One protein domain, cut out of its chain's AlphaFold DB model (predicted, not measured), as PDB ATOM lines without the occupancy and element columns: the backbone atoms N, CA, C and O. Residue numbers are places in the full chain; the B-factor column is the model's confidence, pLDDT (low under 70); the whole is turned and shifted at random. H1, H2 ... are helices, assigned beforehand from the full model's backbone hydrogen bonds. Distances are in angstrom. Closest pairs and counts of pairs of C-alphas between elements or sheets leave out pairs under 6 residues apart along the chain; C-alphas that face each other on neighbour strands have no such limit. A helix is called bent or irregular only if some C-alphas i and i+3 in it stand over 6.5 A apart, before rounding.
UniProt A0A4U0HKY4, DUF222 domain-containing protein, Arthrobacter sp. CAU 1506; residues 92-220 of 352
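What this domain is: This is residues 92 to 220 of the 352 residues of the protein "DUF222 domain-containing protein" of Arthrobacter sp. CAU 1506 (UniProt A0A4U0HKY4). One long helix, H2, makes the long axis, and a second helix, H5, crosses it near its last third. The short hairpin of H6 and H7 packs on H2 farther back along it, H1 packs on its earlier part, H4 packs on the first half of H5, and the small H3 lies beyond the last residue of H2. The printed part has 129 residues with seven named helices, H1 to H7 in order along the chain, and no named strand: the class is all helix. The whole is loose, with a radius of gyration of the C-alphas of 17.4 A, and spans 59 by 29 by 20 A.

Where its parts are: H1, residues 98 to 103, begins at C-alpha 98 at (2.497, -15.672, 33.804). H2, residues 112 to 142, is 45.1 A long and runs from C-alpha 112 at (-1.890, 2.532, 27.225) to C-alpha 142 at (-8.141, -42.026, 23.961). H3 is residues 148 to 151. H4, residues 163 to 173, is 16.0 A long and irregular, but only just: C-alphas 168 and 171 are 6.7 A apart. H5, residues 177 to 193, is 23.7 A long. H6 is residues 195 to 202. H7, residues 208 to 218, is 15.3 A long and ends at C-alpha 218 at (-7.576, -31.068, 8.185).

How they stand to each other: H1 touches H2 at a steep tilt of 61 degrees, opposite ways; the closest C-alphas are those of Leu 98 and His 125, 6.3 A apart. H2, with residues 134 to 142 alone, touches H5 about perpendicular at 89 degrees, closest at the C-alphas of His 138 and His 188, 4.8 A. H4 touches H5, closest at the C-alphas of Ala 166 and Ala 181, 5.0 A. H6 touches H2, closest at the C-alphas of Trp 128 and Asp 202, 4.5 A. H6 and H7 form a helical hairpin at a shallow tilt of 13 degrees, opposite ways, closest at the C-alphas of Thr 197 and Ala 211, 6.2 A. H7 touches H5, closest at the C-alphas of Gln 189 and Ala 215, 6.1 A; H2 and H7 only just touch, with 3 pairs of C-alphas within 8 A, closest at Ala 127 and Leu 208, 6.2 A. H3 touches no helix, and H1 and H5 are among the pairs that stay apart. Every O i to N i+4 pair is within hydrogen-bond range in H1, H2, H5, H6 and H7, 4 of 7 are in H4, and H3 is too short for such a pair.

The domain as a whole: The two C-alphas farthest apart are those of Asp 111 and Gly 148, 59.9 A. The printed part has no cut. The link from H3 to H4, 11 residues, is long. The mean pLDDT of the printed part is 90.0, and residues 149 to 159 are under 70.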
ATOM      1  N   GLU A  92       9.432 -14.160  27.244       87.31
ATOM      2  CA  GLU A  92      10.362 -15.251  27.547       87.31
ATOM      3  C   GLU A  92       9.868 -16.159  28.677       87.31
ATOM      4  O   GLU A  92      10.213 -17.337  28.690       87.31
ATOM      5  N   LEU A  93       9.013 -15.652  29.573       89.75
ATOM      6  CA  LEU A  93       8.424 -16.458  30.646       89.75
ATOM      7  C   LEU A  93       7.612 -17.634  30.098       89.75
ATOM      8  O   LEU A  93       6.895 -17.511  29.095       89.75
ATOM      9  N   GLU A  94       7.656 -18.771  30.790       91.00
ATOM     10  CA  GLU A  94       6.779 -19.890  30.459       91.00
ATOM     11  C   GLU A  94       5.314 -19.483  30.699       91.00
ATOM     12  O   GLU A  94       5.007 -18.803  31.683       91.00
ATOM     13  N   PRO A  95       4.351 -19.909  29.857       93.56
ATOM     14  CA  PRO A  95       2.957 -19.489  30.006       93.56
ATOM     15  C   PRO A  95       2.344 -19.782  31.384       93.56
ATOM     16  O   PRO A  95       1.432 -19.080  31.816       93.56
ATOM     17  N   ALA A  96       2.837 -20.805  32.089       92.50
ATOM     18  CA  ALA A  96       2.406 -21.131  33.447       92.50
ATOM     19  C   ALA A  96       2.873 -20.096  34.489       92.50
ATOM     20  O   ALA A  96       2.151 -19.827  35.449       92.50
ATOM     21  N   GLU A  97       4.053 -19.506  34.299       91.25
ATOM     22  CA  GLU A  97       4.657 -18.527  35.213       91.25
ATOM     23  C   GLU A  97       3.928 -17.179  35.149       91.25
ATOM     24  O   GLU A  97       3.816 -16.478  36.157       91.25
ATOM     25  N   LEU A  98       3.313 -16.873  33.999       92.88
ATOM     26  CA  LEU A  98       2.497 -15.672  33.804       92.88
ATOM     27  C   LEU A  98       1.322 -15.568  34.784       92.88
ATOM     28  O   LEU A  98       0.893 -14.460  35.084       92.88
ATOM     29  N   ALA A  99       0.813 -16.681  35.325       92.62
ATOM     30  CA  ALA A  99      -0.306 -16.654  36.269       92.62
ATOM     31  C   ALA A  99      -0.017 -15.778  37.501       92.62
ATOM     32  O   ALA A  99      -0.891 -15.038  37.951       92.62
ATOM     33  N   GLY A 100       1.208 -15.853  38.037       89.56
ATOM     34  CA  GLY A 100       1.616 -15.074  39.207       89.56
ATOM     35  C   GLY A 100       1.753 -13.584  38.891       89.56
ATOM     36  O   GLY A 100       1.227 -12.755  39.631       89.56
ATOM     37  N   LEU A 101       2.388 -13.264  37.757       89.19
ATOM     38  CA  LEU A 101       2.526 -11.898  37.243       89.19
ATOM     39  C   LEU A 101       1.152 -11.242  37.035       89.19
ATOM     40  O   LEU A 101       0.889 -10.154  37.543       89.19
ATOM     41  N   LEU A 102       0.253 -11.927  36.323       92.75
ATOM     42  CA  LEU A 102      -1.094 -11.440  36.019       92.75
ATOM     43  C   LEU A 102      -1.936 -11.242  37.286       92.75
ATOM     44  O   LEU A 102      -2.637 -10.241  37.389       92.75
ATOM     45  N   ALA A 103      -1.853 -12.156  38.258       92.50
ATOM     46  CA  ALA A 103      -2.572 -12.029  39.527       92.50
ATOM     47  C   ALA A 103      -2.059 -10.868  40.398       92.50
ATOM     48  O   ALA A 103      -2.823 -10.305  41.179       92.50
ATOM     49  N   GLY A 104      -0.774 -10.527  40.277       88.94
ATOM     50  CA  GLY A 104      -0.148  -9.410  40.985       88.94
ATOM     51  C   GLY A 104      -0.326  -8.047  40.313       88.94
ATOM     52  O   GLY A 104       0.105  -7.048  40.884       88.94
ATOM     53  N   THR A 105      -0.943  -7.991  39.128       89.88
ATOM     54  CA  THR A 105      -1.044  -6.766  38.327       89.88
ATOM     55  C   THR A 105      -2.487  -6.273  38.262       89.88
ATOM     56  O   THR A 105      -3.362  -6.980  37.763       89.88
ATOM     57  N   ASP A 106      -2.731  -5.041  38.712       90.12
ATOM     58  CA  ASP A 106      -4.014  -4.358  38.522       90.12
ATOM     59  C   ASP A 106      -4.033  -3.664  37.146       90.12
ATOM     60  O   ASP A 106      -3.259  -2.728  36.926       90.12
ATOM     61  N   PRO A 107      -4.895  -4.075  36.195       90.38
ATOM     62  CA  PRO A 107      -4.967  -3.429  34.888       90.38
ATOM     63  C   PRO A 107      -5.399  -1.957  34.972       90.38
ATOM     64  O   PRO A 107      -5.080  -1.188  34.071       90.38
ATOM     65  N   GLY A 108      -6.082  -1.539  36.047       92.50
ATOM     66  CA  GLY A 108      -6.506  -0.151  36.248       92.50
ATOM     67  C   GLY A 108      -5.360   0.831  36.508       92.50
ATOM     68  O   GLY A 108      -5.574   2.040  36.438       92.50
ATOM     69  N   THR A 109      -4.152   0.335  36.794       89.31
ATOM     70  CA  THR A 109      -2.965   1.163  37.055       89.31
ATOM     71  C   THR A 109      -2.010   1.259  35.865       89.31
ATOM     72  O   THR A 109      -0.968   1.897  35.984       89.31
ATOM     73  N   LEU A 110      -2.306   0.590  34.745       88.81
ATOM     74  CA  LEU A 110      -1.416   0.517  33.583       88.81
ATOM     75  C   LEU A 110      -1.629   1.703  32.630       88.81
ATOM     76  O   LEU A 110      -2.749   2.175  32.454       88.81
ATOM     77  N   ASP A 111      -0.552   2.154  31.979       85.81
ATOM     78  CA  ASP A 111      -0.649   3.080  30.844       85.81
ATOM     79  C   ASP A 111      -1.116   2.351  29.566       85.81
ATOM     80  O   ASP A 111      -1.239   1.120  29.538       85.81
ATOM     81  N   ASP A 112      -1.393   3.096  28.491       89.56
ATOM     82  CA  ASP A 112      -1.890   2.532  27.225       89.56
ATOM     83  C   ASP A 112      -0.981   1.419  26.677       89.56
ATOM     84  O   ASP A 112      -1.455   0.390  26.190       89.56
ATOM     85  N   TRP A 113       0.337   1.603  26.761       89.06
ATOM     86  CA  TRP A 113       1.306   0.649  26.227       89.06
ATOM     87  C   TRP A 113       1.385  -0.617  27.081       89.06
ATOM     88  O   TRP A 113       1.263  -1.726  26.551       89.06
ATOM     89  N   SER A 114       1.542  -0.471  28.397       88.50
ATOM     90  CA  SER A 114       1.561  -1.585  29.345       88.50
ATOM     91  C   SER A 114       0.242  -2.351  29.334       88.50
ATOM     92  O   SER A 114       0.248  -3.571  29.474       88.50
ATOM     93  N   THR A 115      -0.883  -1.683  29.068       92.62
ATOM     94  CA  THR A 115      -2.178  -2.344  28.860       92.62
ATOM     95  C   THR A 115      -2.148  -3.260  27.633       92.62
ATOM     96  O   THR A 115      -2.603  -4.403  27.703       92.62
ATOM     97  N   LEU A 116      -1.577  -2.818  26.506       92.31
ATOM     98  CA  LEU A 116      -1.439  -3.665  25.315       92.31
ATOM     99  C   LEU A 116      -0.524  -4.871  25.561       92.31
ATOM    100  O   LEU A 116      -0.801  -5.965  25.066       92.31
ATOM    101  N   GLU A 117       0.562  -4.691  26.308       91.62
ATOM    102  CA  GLU A 117       1.461  -5.782  26.693       91.62
ATOM    103  C   GLU A 117       0.785  -6.763  27.661       91.62
ATOM    104  O   GLU A 117       0.877  -7.978  27.459       91.62
ATOM    105  N   TYR A 118      -0.005  -6.256  28.609       92.56
ATOM    106  CA  TYR A 118      -0.844  -7.059  29.496       92.56
ATOM    107  C   TYR A 118      -1.831  -7.929  28.742       92.56
ATOM    108  O   TYR A 118      -1.888  -9.136  28.976       92.56
ATOM    109  N   LEU A 119      -2.543  -7.367  27.767       94.56
ATOM    110  CA  LEU A 119      -3.476  -8.138  26.948       94.56
ATOM    111  C   LEU A 119      -2.779  -9.270  26.176       94.56
ATOM    112  O   LEU A 119      -3.337 -10.359  26.045       94.56
ATOM    113  N   LYS A 120      -1.545  -9.056  25.701       93.50
ATOM    114  CA  LYS A 120      -0.765 -10.110  25.032       93.50
ATOM    115  C   LYS A 120      -0.321 -11.206  26.009       93.50
ATOM    116  O   LYS A 120      -0.414 -12.385  25.662       93.50
ATOM    117  N   ALA A 121       0.114 -10.841  27.218       94.75
ATOM    118  CA  ALA A 121       0.483 -11.797  28.264       94.75
ATOM    119  C   ALA A 121      -0.716 -12.645  28.716       94.75
ATOM    120  O   ALA A 121      -0.605 -13.870  28.801       94.75
ATOM    121  N   VAL A 122      -1.880 -12.015  28.916       96.00
ATOM    122  CA  VAL A 122      -3.145 -12.713  29.187       96.00
ATOM    123  C   VAL A 122      -3.467 -13.689  28.059       96.00
ATOM    124  O   VAL A 122      -3.735 -14.853  28.339       96.00
ATOM    125  N   GLY A 123      -3.365 -13.265  26.796       96.12
ATOM    126  CA  GLY A 123      -3.616 -14.140  25.647       96.12
ATOM    127  C   GLY A 123      -2.694 -15.365  25.597       96.12
ATOM    128  O   GLY A 123      -3.158 -16.480  25.353       96.12
ATOM    129  N   LYS A 124      -1.398 -15.193  25.893       96.00
ATOM    130  CA  LYS A 124      -0.430 -16.304  25.985       96.00
ATOM    131  C   LYS A 124      -0.789 -17.275  27.117       96.00
ATOM    132  O   LYS A 124      -0.756 -18.490  26.914       96.00
ATOM    133  N   HIS A 125      -1.170 -16.758  28.287       97.19
ATOM    134  CA  HIS A 125      -1.610 -17.581  29.418       97.19
ATOM    135  C   HIS A 125      -2.928 -18.318  29.119       97.19
ATOM    136  O   HIS A 125      -3.053 -19.512  29.397       97.19
ATOM    137  N   GLU A 126      -3.897 -17.642  28.499       97.94
ATOM    138  CA  GLU A 126      -5.182 -18.224  28.109       97.94
ATOM    139  C   GLU A 126      -4.983 -19.396  27.142       97.94
ATOM    140  O   GLU A 126      -5.488 -20.492  27.398       97.94
ATOM    141  N   ALA A 127      -4.184 -19.204  26.090       98.06
ATOM    142  CA  ALA A 127      -3.847 -20.248  25.128       98.06
ATOM    143  C   ALA A 127      -3.260 -21.499  25.808       98.06
ATOM    144  O   ALA A 127      -3.690 -22.622  25.528       98.06
ATOM    145  N   TRP A 128      -2.367 -21.315  26.784       97.75
ATOM    146  CA  TRP A 128      -1.839 -22.411  27.595       97.75
ATOM    147  C   TRP A 128      -2.912 -23.091  28.458       97.75
ATOM    148  O   TRP A 128      -3.013 -24.317  28.468       97.75
ATOM    149  N   THR A 129      -3.775 -22.347  29.159       98.38
ATOM    150  CA  THR A 129      -4.865 -22.980  29.935       98.38
ATOM    151  C   THR A 129      -5.816 -23.780  29.035       98.38
ATOM    152  O   THR A 129      -6.233 -24.894  29.377       98.38
ATOM    153  N   GLN A 130      -6.102 -23.259  27.840       98.31
ATOM    154  CA  GLN A 130      -6.897 -23.925  26.815       98.31
ATOM    155  C   GLN A 130      -6.183 -25.167  26.269       98.31
ATOM    156  O   GLN A 130      -6.836 -26.191  26.060       98.31
ATOM    157  N   SER A 131      -4.854 -25.149  26.119       98.44
ATOM    158  CA  SER A 131      -4.074 -26.340  25.760       98.44
ATOM    159  C   SER A 131      -4.236 -27.446  26.811       98.44
ATOM    160  O   SER A 131      -4.442 -28.608  26.451       98.44
ATOM    161  N   ARG A 132      -4.209 -27.106  28.112       98.12
ATOM    162  CA  ARG A 132      -4.387 -28.075  29.207       98.12
ATOM    163  C   ARG A 132      -5.766 -28.724  29.144       98.12
ATOM    164  O   ARG A 132      -5.864 -29.950  29.236       98.12
ATOM    165  N   ARG A 133      -6.814 -27.926  28.907       97.62
ATOM    166  CA  ARG A 133      -8.178 -28.430  28.675       97.62
ATOM    167  C   ARG A 133      -8.223 -29.370  27.468       97.62
ATOM    168  O   ARG A 133      -8.726 -30.485  27.593       97.62
ATOM    169  N   THR A 134      -7.657 -28.960  26.335       98.38
ATOM    170  CA  THR A 134      -7.608 -29.756  25.098       98.38
ATOM    171  C   THR A 134      -6.883 -31.085  25.309       98.38
ATOM    172  O   THR A 134      -7.389 -32.131  24.910       98.38
ATOM    173  N   ARG A 135      -5.747 -31.097  26.017       98.31
ATOM    174  CA  ARG A 135      -5.031 -32.333  26.382       98.31
ATOM    175  C   ARG A 135      -5.882 -33.256  27.262       98.31
ATOM    176  O   ARG A 135      -5.874 -34.468  27.054       98.31
ATOM    177  N   GLY A 136      -6.632 -32.702  28.217       97.69
ATOM    178  CA  GLY A 136      -7.566 -33.464  29.053       97.69
ATOM    179  C   GLY A 136      -8.698 -34.109  28.246       97.69
ATOM    180  O   GLY A 136      -8.980 -35.297  28.407       97.69
ATOM    181  N   LEU A 137      -9.296 -33.357  27.320       97.00
ATOM    182  CA  LEU A 137     -10.315 -33.861  26.394       97.00
ATOM    183  C   LEU A 137      -9.754 -34.947  25.467       97.00
ATOM    184  O   LEU A 137     -10.358 -36.010  25.332       97.00
ATOM    185  N   HIS A 138      -8.567 -34.733  24.897       96.38
ATOM    186  CA  HIS A 138      -7.872 -35.733  24.086       96.38
ATOM    187  C   HIS A 138      -7.616 -37.021  24.883       96.38
ATOM    188  O   HIS A 138      -7.874 -38.121  24.395       96.38
ATOM    189  N   ARG A 139      -7.175 -36.907  26.144       96.38
ATOM    190  CA  ARG A 139      -6.992 -38.068  27.022       96.38
ATOM    191  C   ARG A 139      -8.300 -38.834  27.223       96.38
ATOM    192  O   ARG A 139      -8.281 -40.063  27.179       96.38
ATOM    193  N   MET A 140      -9.416 -38.133  27.415       95.00
ATOM    194  CA  MET A 140     -10.734 -38.764  27.514       95.00
ATOM    195  C   MET A 140     -11.138 -39.475  26.220       95.00
ATOM    196  O   MET A 140     -11.630 -40.598  26.297       95.00
ATOM    197  N   ALA A 141     -10.867 -38.882  25.054       92.44
ATOM    198  CA  ALA A 141     -11.090 -39.528  23.761       92.44
ATOM    199  C   ALA A 141     -10.297 -40.841  23.634       92.44
ATOM    200  O   ALA A 141     -10.867 -41.880  23.308       92.44
ATOM    201  N   VAL A 142      -9.007 -40.830  23.990       92.19
ATOM    202  CA  VAL A 142      -8.141 -42.026  23.961       92.19
ATOM    203  C   VAL A 142      -8.611 -43.113  24.936       92.19
ATOM    204  O   VAL A 142      -8.487 -44.299  24.649       92.19
ATOM    205  N   LEU A 143      -9.163 -42.737  26.094       93.12
ATOM    206  CA  LEU A 143      -9.700 -43.676  27.091       93.12
ATOM    207  C   LEU A 143     -11.086 -44.239  26.738       93.12
ATOM    208  O   LEU A 143     -11.594 -45.107  27.457       93.12
ATOM    209  N   ARG A 144     -11.724 -43.723  25.685       90.50
ATOM    210  CA  ARG A 144     -13.082 -44.078  25.261       90.50
ATOM    211  C   ARG A 144     -13.127 -44.334  23.749       90.50
ATOM    212  O   ARG A 144     -13.897 -43.665  23.055       90.50
ATOM    213  N   PRO A 145     -12.337 -45.286  23.221       87.56
ATOM    214  CA  PRO A 145     -12.417 -45.622  21.807       87.56
ATOM    215  C   PRO A 145     -13.817 -46.146  21.470       87.56
ATOM    216  O   PRO A 145     -14.458 -46.820  22.285       87.56
ATOM    217  N   ALA A 146     -14.299 -45.847  20.266       83.69
ATOM    218  CA  ALA A 146     -15.516 -46.463  19.752       83.69
ATOM    219  C   ALA A 146     -15.312 -47.986  19.648       83.69
ATOM    220  O   ALA A 146     -14.324 -48.454  19.085       83.69
ATOM    221  N   THR A 147     -16.231 -48.775  20.212       77.69
ATOM    222  CA  THR A 147     -16.165 -50.245  20.187       77.69
ATOM    223  C   THR A 147     -17.527 -50.847  19.851       77.69
ATOM    224  O   THR A 147     -18.571 -50.315  20.227       77.69
ATOM    225  N   GLY A 148     -17.531 -51.972  19.127       71.88
ATOM    226  CA  GLY A 148     -18.756 -52.708  18.798       71.88
ATOM    227  C   GLY A 148     -19.793 -51.848  18.067       71.88
ATOM    228  O   GLY A 148     -19.490 -51.248  17.038       71.88
ATOM    229  N   ALA A 149     -21.014 -51.780  18.608       65.00
ATOM    230  CA  ALA A 149     -22.119 -51.009  18.029       65.00
ATOM    231  C   ALA A 149     -21.825 -49.499  17.904       65.00
ATOM    232  O   ALA A 149     -22.406 -48.843  17.044       65.00
ATOM    233  N   ASP A 150     -20.900 -48.955  18.705       62.56
ATOM    234  CA  ASP A 150     -20.497 -47.544  18.641       62.56
ATOM    235  C   ASP A 150     -19.578 -47.247  17.445       62.56
ATOM    236  O   ASP A 150     -19.471 -46.099  17.033       62.56
ATOM    237  N   ALA A 151     -18.909 -48.263  16.883       60.22
ATOM    238  CA  ALA A 151     -17.999 -48.090  15.748       60.22
ATOM    239  C   ALA A 151     -18.736 -47.935  14.403       60.22
ATOM    240  O   ALA A 151     -18.146 -47.471  13.433       60.22
ATOM    241  N   GLY A 152     -20.010 -48.341  14.340       50.94
ATOM    242  CA  GLY A 152     -20.822 -48.320  13.119       50.94
ATOM    243  C   GLY A 152     -22.052 -47.413  13.170       50.94
ATOM    244  O   GLY A 152     -22.702 -47.234  12.141       50.94
ATOM    245  N   ALA A 153     -22.399 -46.849  14.330       45.62
ATOM    246  CA  ALA A 153     -23.623 -46.073  14.492       45.62
ATOM    247  C   ALA A 153     -23.454 -44.941  15.516       45.62
ATOM    248  O   ALA A 153     -23.510 -45.176  16.721       45.62
ATOM    249  N   ASP A 154     -23.256 -43.714  15.023       44.53
ATOM    250  CA  ASP A 154     -24.061 -42.539  15.387       44.53
ATOM    251  C   ASP A 154     -23.517 -41.272  14.710       44.53
ATOM    252  O   ASP A 154     -22.352 -40.913  14.855       44.53
ATOM    253  N   ALA A 155     -24.399 -40.532  14.031       43.84
ATOM    254  CA  ALA A 155     -24.117 -39.303  13.274       43.84
ATOM    255  C   ALA A 155     -23.690 -38.083  14.131       43.84
ATOM    256  O   ALA A 155     -23.847 -36.935  13.712       43.84
ATOM    257  N   GLY A 156     -23.192 -38.309  15.348       46.59
ATOM    258  CA  GLY A 156     -22.795 -37.264  16.291       46.59
ATOM    259  C   GLY A 156     -21.592 -37.605  17.169       46.59
ATOM    260  O   GLY A 156     -21.235 -36.776  18.005       46.59
ATOM    261  N   ALA A 157     -20.982 -38.785  17.014       51.41
ATOM    262  CA  ALA A 157     -19.700 -39.100  17.634       51.41
ATOM    263  C   ALA A 157     -18.575 -38.874  16.605       51.41
ATOM    264  O   ALA A 157     -18.753 -39.243  15.446       51.41
ATOM    265  N   PRO A 158     -17.450 -38.246  16.979       57.97
ATOM    266  CA  PRO A 158     -16.297 -38.127  16.089       57.97
ATOM    267  C   PRO A 158     -15.738 -39.514  15.764       57.97
ATOM    268  O   PRO A 158     -15.752 -40.384  16.639       57.97
ATOM    269  N   ASP A 159     -15.240 -39.715  14.541       67.88
ATOM    270  CA  ASP A 159     -14.697 -41.004  14.099       67.88
ATOM    271  C   ASP A 159     -13.700 -41.560  15.133       67.88
ATOM    272  O   ASP A 159     -12.753 -40.891  15.545       67.88
ATOM    273  N   GLY A 160     -13.951 -42.786  15.602       76.19
ATOM    274  CA  GLY A 160     -13.093 -43.479  16.567       76.19
ATOM    275  C   GLY A 160     -13.344 -43.175  18.052       76.19
ATOM    276  O   GLY A 160     -12.726 -43.832  18.891       76.19
ATOM    277  N   ILE A 161     -14.264 -42.271  18.416       85.62
ATOM    278  CA  ILE A 161     -14.587 -41.936  19.819       85.62
ATOM    279  C   ILE A 161     -15.977 -42.464  20.194       85.62
ATOM    280  O   ILE A 161     -16.949 -42.250  19.474       85.62
ATOM    281  N   SER A 162     -16.118 -43.118  21.351       86.06
ATOM    282  CA  SER A 162     -17.431 -43.581  21.821       86.06
ATOM    283  C   SER A 162     -18.377 -42.404  22.078       86.06
ATOM    284  O   SER A 162     -18.039 -41.434  22.767       86.06
ATOM    285  N   ARG A 163     -19.630 -42.534  21.625       80.12
ATOM    286  CA  ARG A 163     -20.704 -41.557  21.876       80.12
ATOM    287  C   ARG A 163     -20.945 -41.293  23.363       80.12
ATOM    288  O   ARG A 163     -21.518 -40.252  23.704       80.12
ATOM    289  N   HIS A 164     -20.583 -42.241  24.229       86.62
ATOM    290  CA  HIS A 164     -20.770 -42.152  25.674       86.62
ATOM    291  C   HIS A 164     -19.811 -41.137  26.304       86.62
ATOM    292  O   HIS A 164     -20.207 -40.444  27.238       86.62
ATOM    293  N   ALA A 165     -18.628 -40.912  25.718       91.31
ATOM    294  CA  ALA A 165     -17.675 -39.911  26.200       91.31
ATOM    295  C   ALA A 165     -18.300 -38.505  26.260       91.31
ATOM    296  O   ALA A 165     -18.203 -37.809  27.269       91.31
ATOM    297  N   ALA A 166     -19.040 -38.110  25.220       91.31
ATOM    298  CA  ALA A 166     -19.749 -36.833  25.215       91.31
ATOM    299  C   ALA A 166     -20.945 -36.793  26.194       91.31
ATOM    300  O   ALA A 166     -21.340 -35.707  26.608       91.31
ATOM    301  N   GLN A 167     -21.545 -37.940  26.559       91.81
ATOM    302  CA  GLN A 167     -22.614 -37.998  27.581       91.81
ATOM    303  C   GLN A 167     -22.042 -37.803  28.981       91.81
ATOM    304  O   GLN A 167     -22.671 -37.142  29.797       91.81
ATOM    305  N   GLU A 168     -20.860 -38.361  29.240       93.62
ATOM    306  CA  GLU A 168     -20.142 -38.207  30.505       93.62
ATOM    307  C   GLU A 168     -19.656 -36.758  30.686       93.62
ATOM    308  O   GLU A 168     -19.819 -36.179  31.757       93.62
ATOM    309  N   LEU A 169     -19.105 -36.141  29.632       94.69
ATOM    310  CA  LEU A 169     -18.494 -34.808  29.717       94.69
ATOM    311  C   LEU A 169     -19.489 -33.649  29.765       94.69
ATOM    312  O   LEU A 169     -19.244 -32.680  30.480       94.69
ATOM    313  N   ALA A 170     -20.588 -33.723  29.012       95.25
ATOM    314  CA  ALA A 170     -21.578 -32.648  28.934       95.25
ATOM    315  C   ALA A 170     -22.059 -32.136  30.313       95.25
ATOM    316  O   ALA A 170     -21.954 -30.931  30.550       95.25
ATOM    317  N   PRO A 171     -22.514 -32.995  31.252       97.38
ATOM    318  CA  PRO A 171     -22.941 -32.539  32.574       97.38
ATOM    319  C   PRO A 171     -21.781 -32.047  33.450       97.38
ATOM    320  O   PRO A 171     -21.976 -31.114  34.221       97.38
ATOM    321  N   ILE A 172     -20.579 -32.626  33.326       96.44
ATOM    322  CA  ILE A 172     -19.393 -32.214  34.103       96.44
ATOM    323  C   ILE A 172     -18.940 -30.807  33.696       96.44
ATOM    324  O   ILE A 172     -18.552 -30.006  34.540       96.44
ATOM    325  N   LEU A 173     -18.980 -30.514  32.396       95.06
ATOM    326  CA  LEU A 173     -18.521 -29.250  31.821       95.06
ATOM    327  C   LEU A 173     -19.627 -28.194  31.706       95.06
ATOM    328  O   LEU A 173     -19.326 -27.058  31.349       95.06
ATOM    329  N   GLY A 174     -20.882 -28.557  31.979       96.81
ATOM    330  CA  GLY A 174     -22.028 -27.657  31.863       96.81
ATOM    331  C   GLY A 174     -22.324 -27.219  30.425       96.81
ATOM    332  O   GLY A 174     -22.806 -26.109  30.217       96.81
ATOM    333  N   VAL A 175     -22.023 -28.059  29.427       96.12
ATOM    334  CA  VAL A 175     -22.208 -27.737  27.999       96.12
ATOM    335  C   VAL A 175     -23.178 -28.707  27.319       96.12
ATOM    336  O   VAL A 175     -23.306 -29.856  27.746       96.12
ATOM    337  N   PRO A 176     -23.843 -28.306  26.217       95.06
ATOM    338  CA  PRO A 176     -24.666 -29.221  25.438       95.06
ATOM    339  C   PRO A 176     -23.868 -30.429  24.939       95.06
ATOM    340  O   PRO A 176     -22.715 -30.308  24.526       95.06
ATOM    341  N   ARG A 177     -24.519 -31.596  24.864       91.81
ATOM    342  CA  ARG A 177     -23.914 -32.844  24.358       91.81
ATOM    343  C   ARG A 177     -23.222 -32.674  23.003       91.81
ATOM    344  O   ARG A 177     -22.154 -33.239  22.787       91.81
ATOM    345  N   ARG A 178     -23.821 -31.891  22.099       89.00
ATOM    346  CA  ARG A 178     -23.254 -31.597  20.775       89.00
ATOM    347  C   ARG A 178     -21.941 -30.819  20.872       89.00
ATOM    348  O   ARG A 178     -21.015 -31.127  20.132       89.00
ATOM    349  N   GLN A 179     -21.856 -29.856  21.791       93.19
ATOM    350  CA  GLN A 179     -20.628 -29.102  22.035       93.19
ATOM    351  C   GLN A 179     -19.542 -30.014  22.608       93.19
ATOM    352  O   GLN A 179     -18.440 -30.036  22.081       93.19
ATOM    353  N   ALA A 180     -19.865 -30.839  23.612       94.19
ATOM    354  CA  ALA A 180     -18.910 -31.793  24.180       94.19
ATOM    355  C   ALA A 180     -18.366 -32.783  23.130       94.19
ATOM    356  O   ALA A 180     -17.187 -33.125  23.153       94.19
ATOM    357  N   ALA A 181     -19.212 -33.232  22.197       91.88
ATOM    358  CA  ALA A 181     -18.786 -34.086  21.091       91.88
ATOM    359  C   ALA A 181     -17.848 -33.356  20.113       91.88
ATOM    360  O   ALA A 181     -16.847 -33.933  19.699       91.88
ATOM    361  N   ALA A 182     -18.139 -32.096  19.774       91.94
ATOM    362  CA  ALA A 182     -17.267 -31.281  18.926       91.94
ATOM    363  C   ALA A 182     -15.913 -30.998  19.600       91.94
ATOM    364  O   ALA A 182     -14.874 -31.194  18.977       91.94
ATOM    365  N   ASP A 183     -15.920 -30.632  20.884       94.50
ATOM    366  CA  ASP A 183     -14.713 -30.410  21.688       94.50
ATOM    367  C   ASP A 183     -13.838 -31.675  21.745       94.50
ATOM    368  O   ASP A 183     -12.617 -31.599  21.608       94.50
ATOM    369  N   LEU A 184     -14.456 -32.852  21.915       95.00
ATOM    370  CA  LEU A 184     -13.763 -34.142  21.857       95.00
ATOM    371  C   LEU A 184     -13.156 -34.415  20.476       95.00
ATOM    372  O   LEU A 184     -12.026 -34.894  20.413       95.00
ATOM    373  N   ALA A 185     -13.882 -34.113  19.395       92.94
ATOM    374  CA  ALA A 185     -13.402 -34.278  18.021       92.94
ATOM    375  C   ALA A 185     -12.146 -33.442  17.775       92.94
ATOM    376  O   ALA A 185     -11.112 -33.959  17.358       92.94
ATOM    377  N   ASP A 186     -12.245 -32.147  18.083       95.12
ATOM    378  CA  ASP A 186     -11.186 -31.173  17.857       95.12
ATOM    379  C   ASP A 186      -9.956 -31.526  18.704       95.12
ATOM    380  O   ASP A 186      -8.832 -31.542  18.201       95.12
ATOM    381  N   ALA A 187     -10.161 -31.888  19.975       96.56
ATOM    382  CA  ALA A 187      -9.084 -32.313  20.861       96.56
ATOM    383  C   ALA A 187      -8.432 -33.627  20.412       96.56
ATOM    384  O   ALA A 187      -7.209 -33.763  20.489       96.56
ATOM    385  N   HIS A 188      -9.217 -34.596  19.935       94.88
ATOM    386  CA  HIS A 188      -8.671 -35.837  19.398       94.88
ATOM    387  C   HIS A 188      -7.825 -35.571  18.151       94.88
ATOM    388  O   HIS A 188      -6.682 -36.015  18.104       94.88
ATOM    389  N   GLN A 189      -8.327 -34.766  17.213       94.56
ATOM    390  CA  GLN A 189      -7.590 -34.376  16.012       94.56
ATOM    391  C   GLN A 189      -6.275 -33.661  16.352       94.56
ATOM    392  O   GLN A 189      -5.222 -34.018  15.825       94.56
ATOM    393  N   LEU A 190      -6.317 -32.691  17.273       96.69
ATOM    394  CA  LEU A 190      -5.131 -31.963  17.730       96.69
ATOM    395  C   LEU A 190      -4.109 -32.879  18.412       96.69
ATOM    396  O   LEU A 190      -2.922 -32.801  18.120       96.69
ATOM    397  N   GLY A 191      -4.549 -33.755  19.317       95.81
ATOM    398  CA  GLY A 191      -3.632 -34.607  20.076       95.81
ATOM    399  C   GLY A 191      -3.088 -35.808  19.300       95.81
ATOM    400  O   GLY A 191      -1.959 -36.218  19.557       95.81
ATOM    401  N   THR A 192      -3.859 -36.366  18.362       93.81
ATOM    402  CA  THR A 192      -3.458 -37.553  17.589       93.81
ATOM    403  C   THR A 192      -2.691 -37.179  16.323       93.81
ATOM    404  O   THR A 192      -1.700 -37.830  15.999       93.81
ATOM    405  N   HIS A 193      -3.150 -36.155  15.597       94.62
ATOM    406  CA  HIS A 193      -2.701 -35.903  14.226       94.62
ATOM    407  C   HIS A 193      -1.977 -34.573  14.022       94.62
ATOM    408  O   HIS A 193      -1.234 -34.452  13.052       94.62
ATOM    409  N   LEU A 194      -2.181 -33.591  14.906       97.12
ATOM    410  CA  LEU A 194      -1.608 -32.244  14.784       97.12
ATOM    411  C   LEU A 194      -0.833 -31.830  16.054       97.12
ATOM    412  O   LEU A 194      -1.169 -30.834  16.716       97.12
ATOM    413  N   PRO A 195       0.192 -32.611  16.452       97.06
ATOM    414  CA  PRO A 195       0.902 -32.390  17.703       97.06
ATOM    415  C   PRO A 195       1.679 -31.068  17.724       97.06
ATOM    416  O   PRO A 195       1.814 -30.482  18.801       97.06
ATOM    417  N   ALA A 196       2.170 -30.567  16.582       98.12
ATOM    418  CA  ALA A 196       2.889 -29.292  16.549       98.12
ATOM    419  C   ALA A 196       1.936 -28.107  16.769       98.12
ATOM    420  O   ALA A 196       2.281 -27.147  17.454       98.12
ATOM    421  N   THR A 197       0.704 -28.204  16.270       98.38
ATOM    422  CA  THR A 197      -0.369 -27.231  16.494       98.38
ATOM    423  C   THR A 197      -0.762 -27.213  17.967       98.38
ATOM    424  O   THR A 197      -0.881 -26.142  18.564       98.38
ATOM    425  N   LEU A 198      -0.903 -28.388  18.594       98.38
ATOM    426  CA  LEU A 198      -1.171 -28.475  20.031       98.38
ATOM    427  C   LEU A 198      -0.004 -27.931  20.873       98.38
ATOM    428  O   LEU A 198      -0.243 -27.300  21.900       98.38
ATOM    429  N   ALA A 199       1.245 -28.142  20.449       98.19
ATOM    430  CA  ALA A 199       2.420 -27.570  21.106       98.19
ATOM    431  C   ALA A 199       2.483 -26.039  20.962       98.19
ATOM    432  O   ALA A 199       2.777 -25.351  21.935       98.19
ATOM    433  N   ALA A 200       2.140 -25.496  19.792       98.12
ATOM    434  CA  ALA A 200       2.061 -24.053  19.577       98.12
ATOM    435  C   ALA A 200       0.974 -23.398  20.447       98.12
ATOM    436  O   ALA A 200       1.183 -22.302  20.964       98.12
ATOM    437  N   LEU A 201      -0.163 -24.076  20.646       98.25
ATOM    438  CA  LEU A 201      -1.197 -23.649  21.594       98.25
ATOM    439  C   LEU A 201      -0.676 -23.692  23.044       98.25
ATOM    440  O   LEU A 201      -0.896 -22.756  23.802       98.25
ATOM    441  N   ASP A 202       0.053 -24.750  23.417       98.00
ATOM    442  CA  ASP A 202       0.662 -24.911  24.750       98.00
ATOM    443  C   ASP A 202       1.667 -23.796  25.072       98.00
ATOM    444  O   ASP A 202       1.691 -23.307  26.191       98.00
ATOM    445  N   GLN A 203       2.444 -23.349  24.086       96.38
ATOM    446  CA  GLN A 203       3.403 -22.245  24.228       96.38
ATOM    447  C   GLN A 203       2.744 -20.854  24.163       96.38
ATOM    448  O   GLN A 203       3.412 -19.840  24.373       96.38
ATOM    449  N   GLY A 204       1.451 -20.788  23.829       96.31
ATOM    450  CA  GLY A 204       0.725 -19.548  23.561       96.31
ATOM    451  C   GLY A 204       1.185 -18.804  22.301       96.31
ATOM    452  O   GLY A 204       0.993 -17.596  22.189       96.31
ATOM    453  N   ALA A 205       1.781 -19.518  21.342       96.06
ATOM    454  CA  ALA A 205       2.146 -18.982  20.029       96.06
ATOM    455  C   ALA A 205       0.932 -18.845  19.088       96.06
ATOM    456  O   ALA A 205       0.958 -18.053  18.145       96.06
ATOM    457  N   ILE A 206      -0.129 -19.619  19.336       97.75
ATOM    458  CA  ILE A 206      -1.447 -19.493  18.703       97.75
ATOM    459  C   ILE A 206      -2.537 -19.587  19.772       97.75
ATOM    460  O   ILE A 206      -2.327 -20.195  20.816       97.75
ATOM    461  N   ASP A 207      -3.711 -19.027  19.492       97.62
ATOM    462  CA  ASP A 207      -4.903 -19.171  20.328       97.62
ATOM    463  C   ASP A 207      -5.753 -20.385  19.906       97.62
ATOM    464  O   ASP A 207      -5.597 -20.951  18.813       97.62
ATOM    465  N   LEU A 208      -6.679 -20.798  20.777       97.88
ATOM    466  CA  LEU A 208      -7.549 -21.945  20.518       97.88
ATOM    467  C   LEU A 208      -8.389 -21.793  19.236       97.88
ATOM    468  O   LEU A 208      -8.439 -22.762  18.479       97.88
ATOM    469  N   PRO A 209      -8.992 -20.629  18.907       97.81
ATOM    470  CA  PRO A 209      -9.730 -20.469  17.655       97.81
ATOM    471  C   PRO A 209      -8.902 -20.804  16.410       97.81
ATOM    472  O   PRO A 209      -9.396 -21.503  15.521       97.81
ATOM    473  N   ARG A 210      -7.633 -20.369  16.346       98.25
ATOM    474  CA  ARG A 210      -6.735 -20.724  15.235       98.25
ATOM    475  C   ARG A 210      -6.384 -22.210  15.252       98.25
ATOM    476  O   ARG A 210      -6.453 -22.842  14.201       98.25
ATOM    477  N   ALA A 211      -6.063 -22.784  16.412       98.19
ATOM    478  CA  ALA A 211      -5.760 -24.214  16.531       98.19
ATOM    479  C   ALA A 211      -6.942 -25.089  16.063       98.19
ATOM    480  O   ALA A 211      -6.778 -25.980  15.228       98.19
ATOM    481  N   THR A 212      -8.155 -24.782  16.524       97.50
ATOM    482  CA  THR A 212      -9.390 -25.461  16.120       97.50
ATOM    483  C   THR A 212      -9.698 -25.256  14.636       97.50
ATOM    484  O   THR A 212     -10.131 -26.191  13.961       97.50
ATOM    485  N   ALA A 213      -9.445 -24.064  14.085       97.25
ATOM    486  CA  ALA A 213      -9.587 -23.812  12.652       97.25
ATOM    487  C   ALA A 213      -8.671 -24.717  11.814       97.25
ATOM    488  O   ALA A 213      -9.126 -25.270  10.810       97.25
ATOM    489  N   ILE A 214      -7.414 -24.895  12.234       97.62
ATOM    490  CA  ILE A 214      -6.452 -25.794  11.582       97.62
ATOM    491  C   ILE A 214      -6.929 -27.248  11.698       97.62
ATOM    492  O   ILE A 214      -6.992 -27.940  10.681       97.62
ATOM    493  N   ALA A 215      -7.344 -27.684  12.892       96.25
ATOM    494  CA  ALA A 215      -7.817 -29.045  13.143       96.25
ATOM    495  C   ALA A 215      -9.033 -29.423  12.291       96.25
ATOM    496  O   ALA A 215      -8.995 -30.398  11.541       96.25
ATOM    497  N   ARG A 216     -10.087 -28.603  12.328       94.75
ATOM    498  CA  ARG A 216     -11.334 -28.863  11.594       94.75
ATOM    499  C   ARG A 216     -11.149 -28.875  10.082       94.75
ATOM    500  O   ARG A 216     -11.882 -29.571   9.387       94.75
ATOM    501  N   LYS A 217     -10.212 -28.083   9.552       94.25
ATOM    502  CA  LYS A 217      -9.931 -28.038   8.110       94.25
ATOM    503  C   LYS A 217      -9.098 -29.217   7.620       94.25
ATOM    504  O   LYS A 217      -9.205 -29.526   6.441       94.25
ATOM    505  N   GLY A 218      -8.314 -29.845   8.495       92.50
ATOM    506  CA  GLY A 218      -7.576 -31.068   8.185       92.50
ATOM    507  C   GLY A 218      -8.355 -32.353   8.475       92.50
ATOM    508  O   GLY A 218      -7.896 -33.416   8.096       92.50
ATOM    509  N   ALA A 219      -9.515 -32.294   9.135       90.00
ATOM    510  CA  ALA A 219     -10.238 -33.488   9.591       90.00
ATOM    511  C   ALA A 219     -10.655 -34.463   8.468       90.00
ATOM    512  O   ALA A 219     -10.875 -35.635   8.742       90.00
ATOM    513  N   ASP A 220     -10.768 -33.995   7.220       87.12
ATOM    514  CA  ASP A 220     -11.104 -34.812   6.045       87.12
ATOM    515  C   ASP A 220      -9.876 -35.319   5.265       87.12
ATOM    516  O   ASP A 220     -10.031 -35.997   4.247       87.12
TER     517      ASP A 220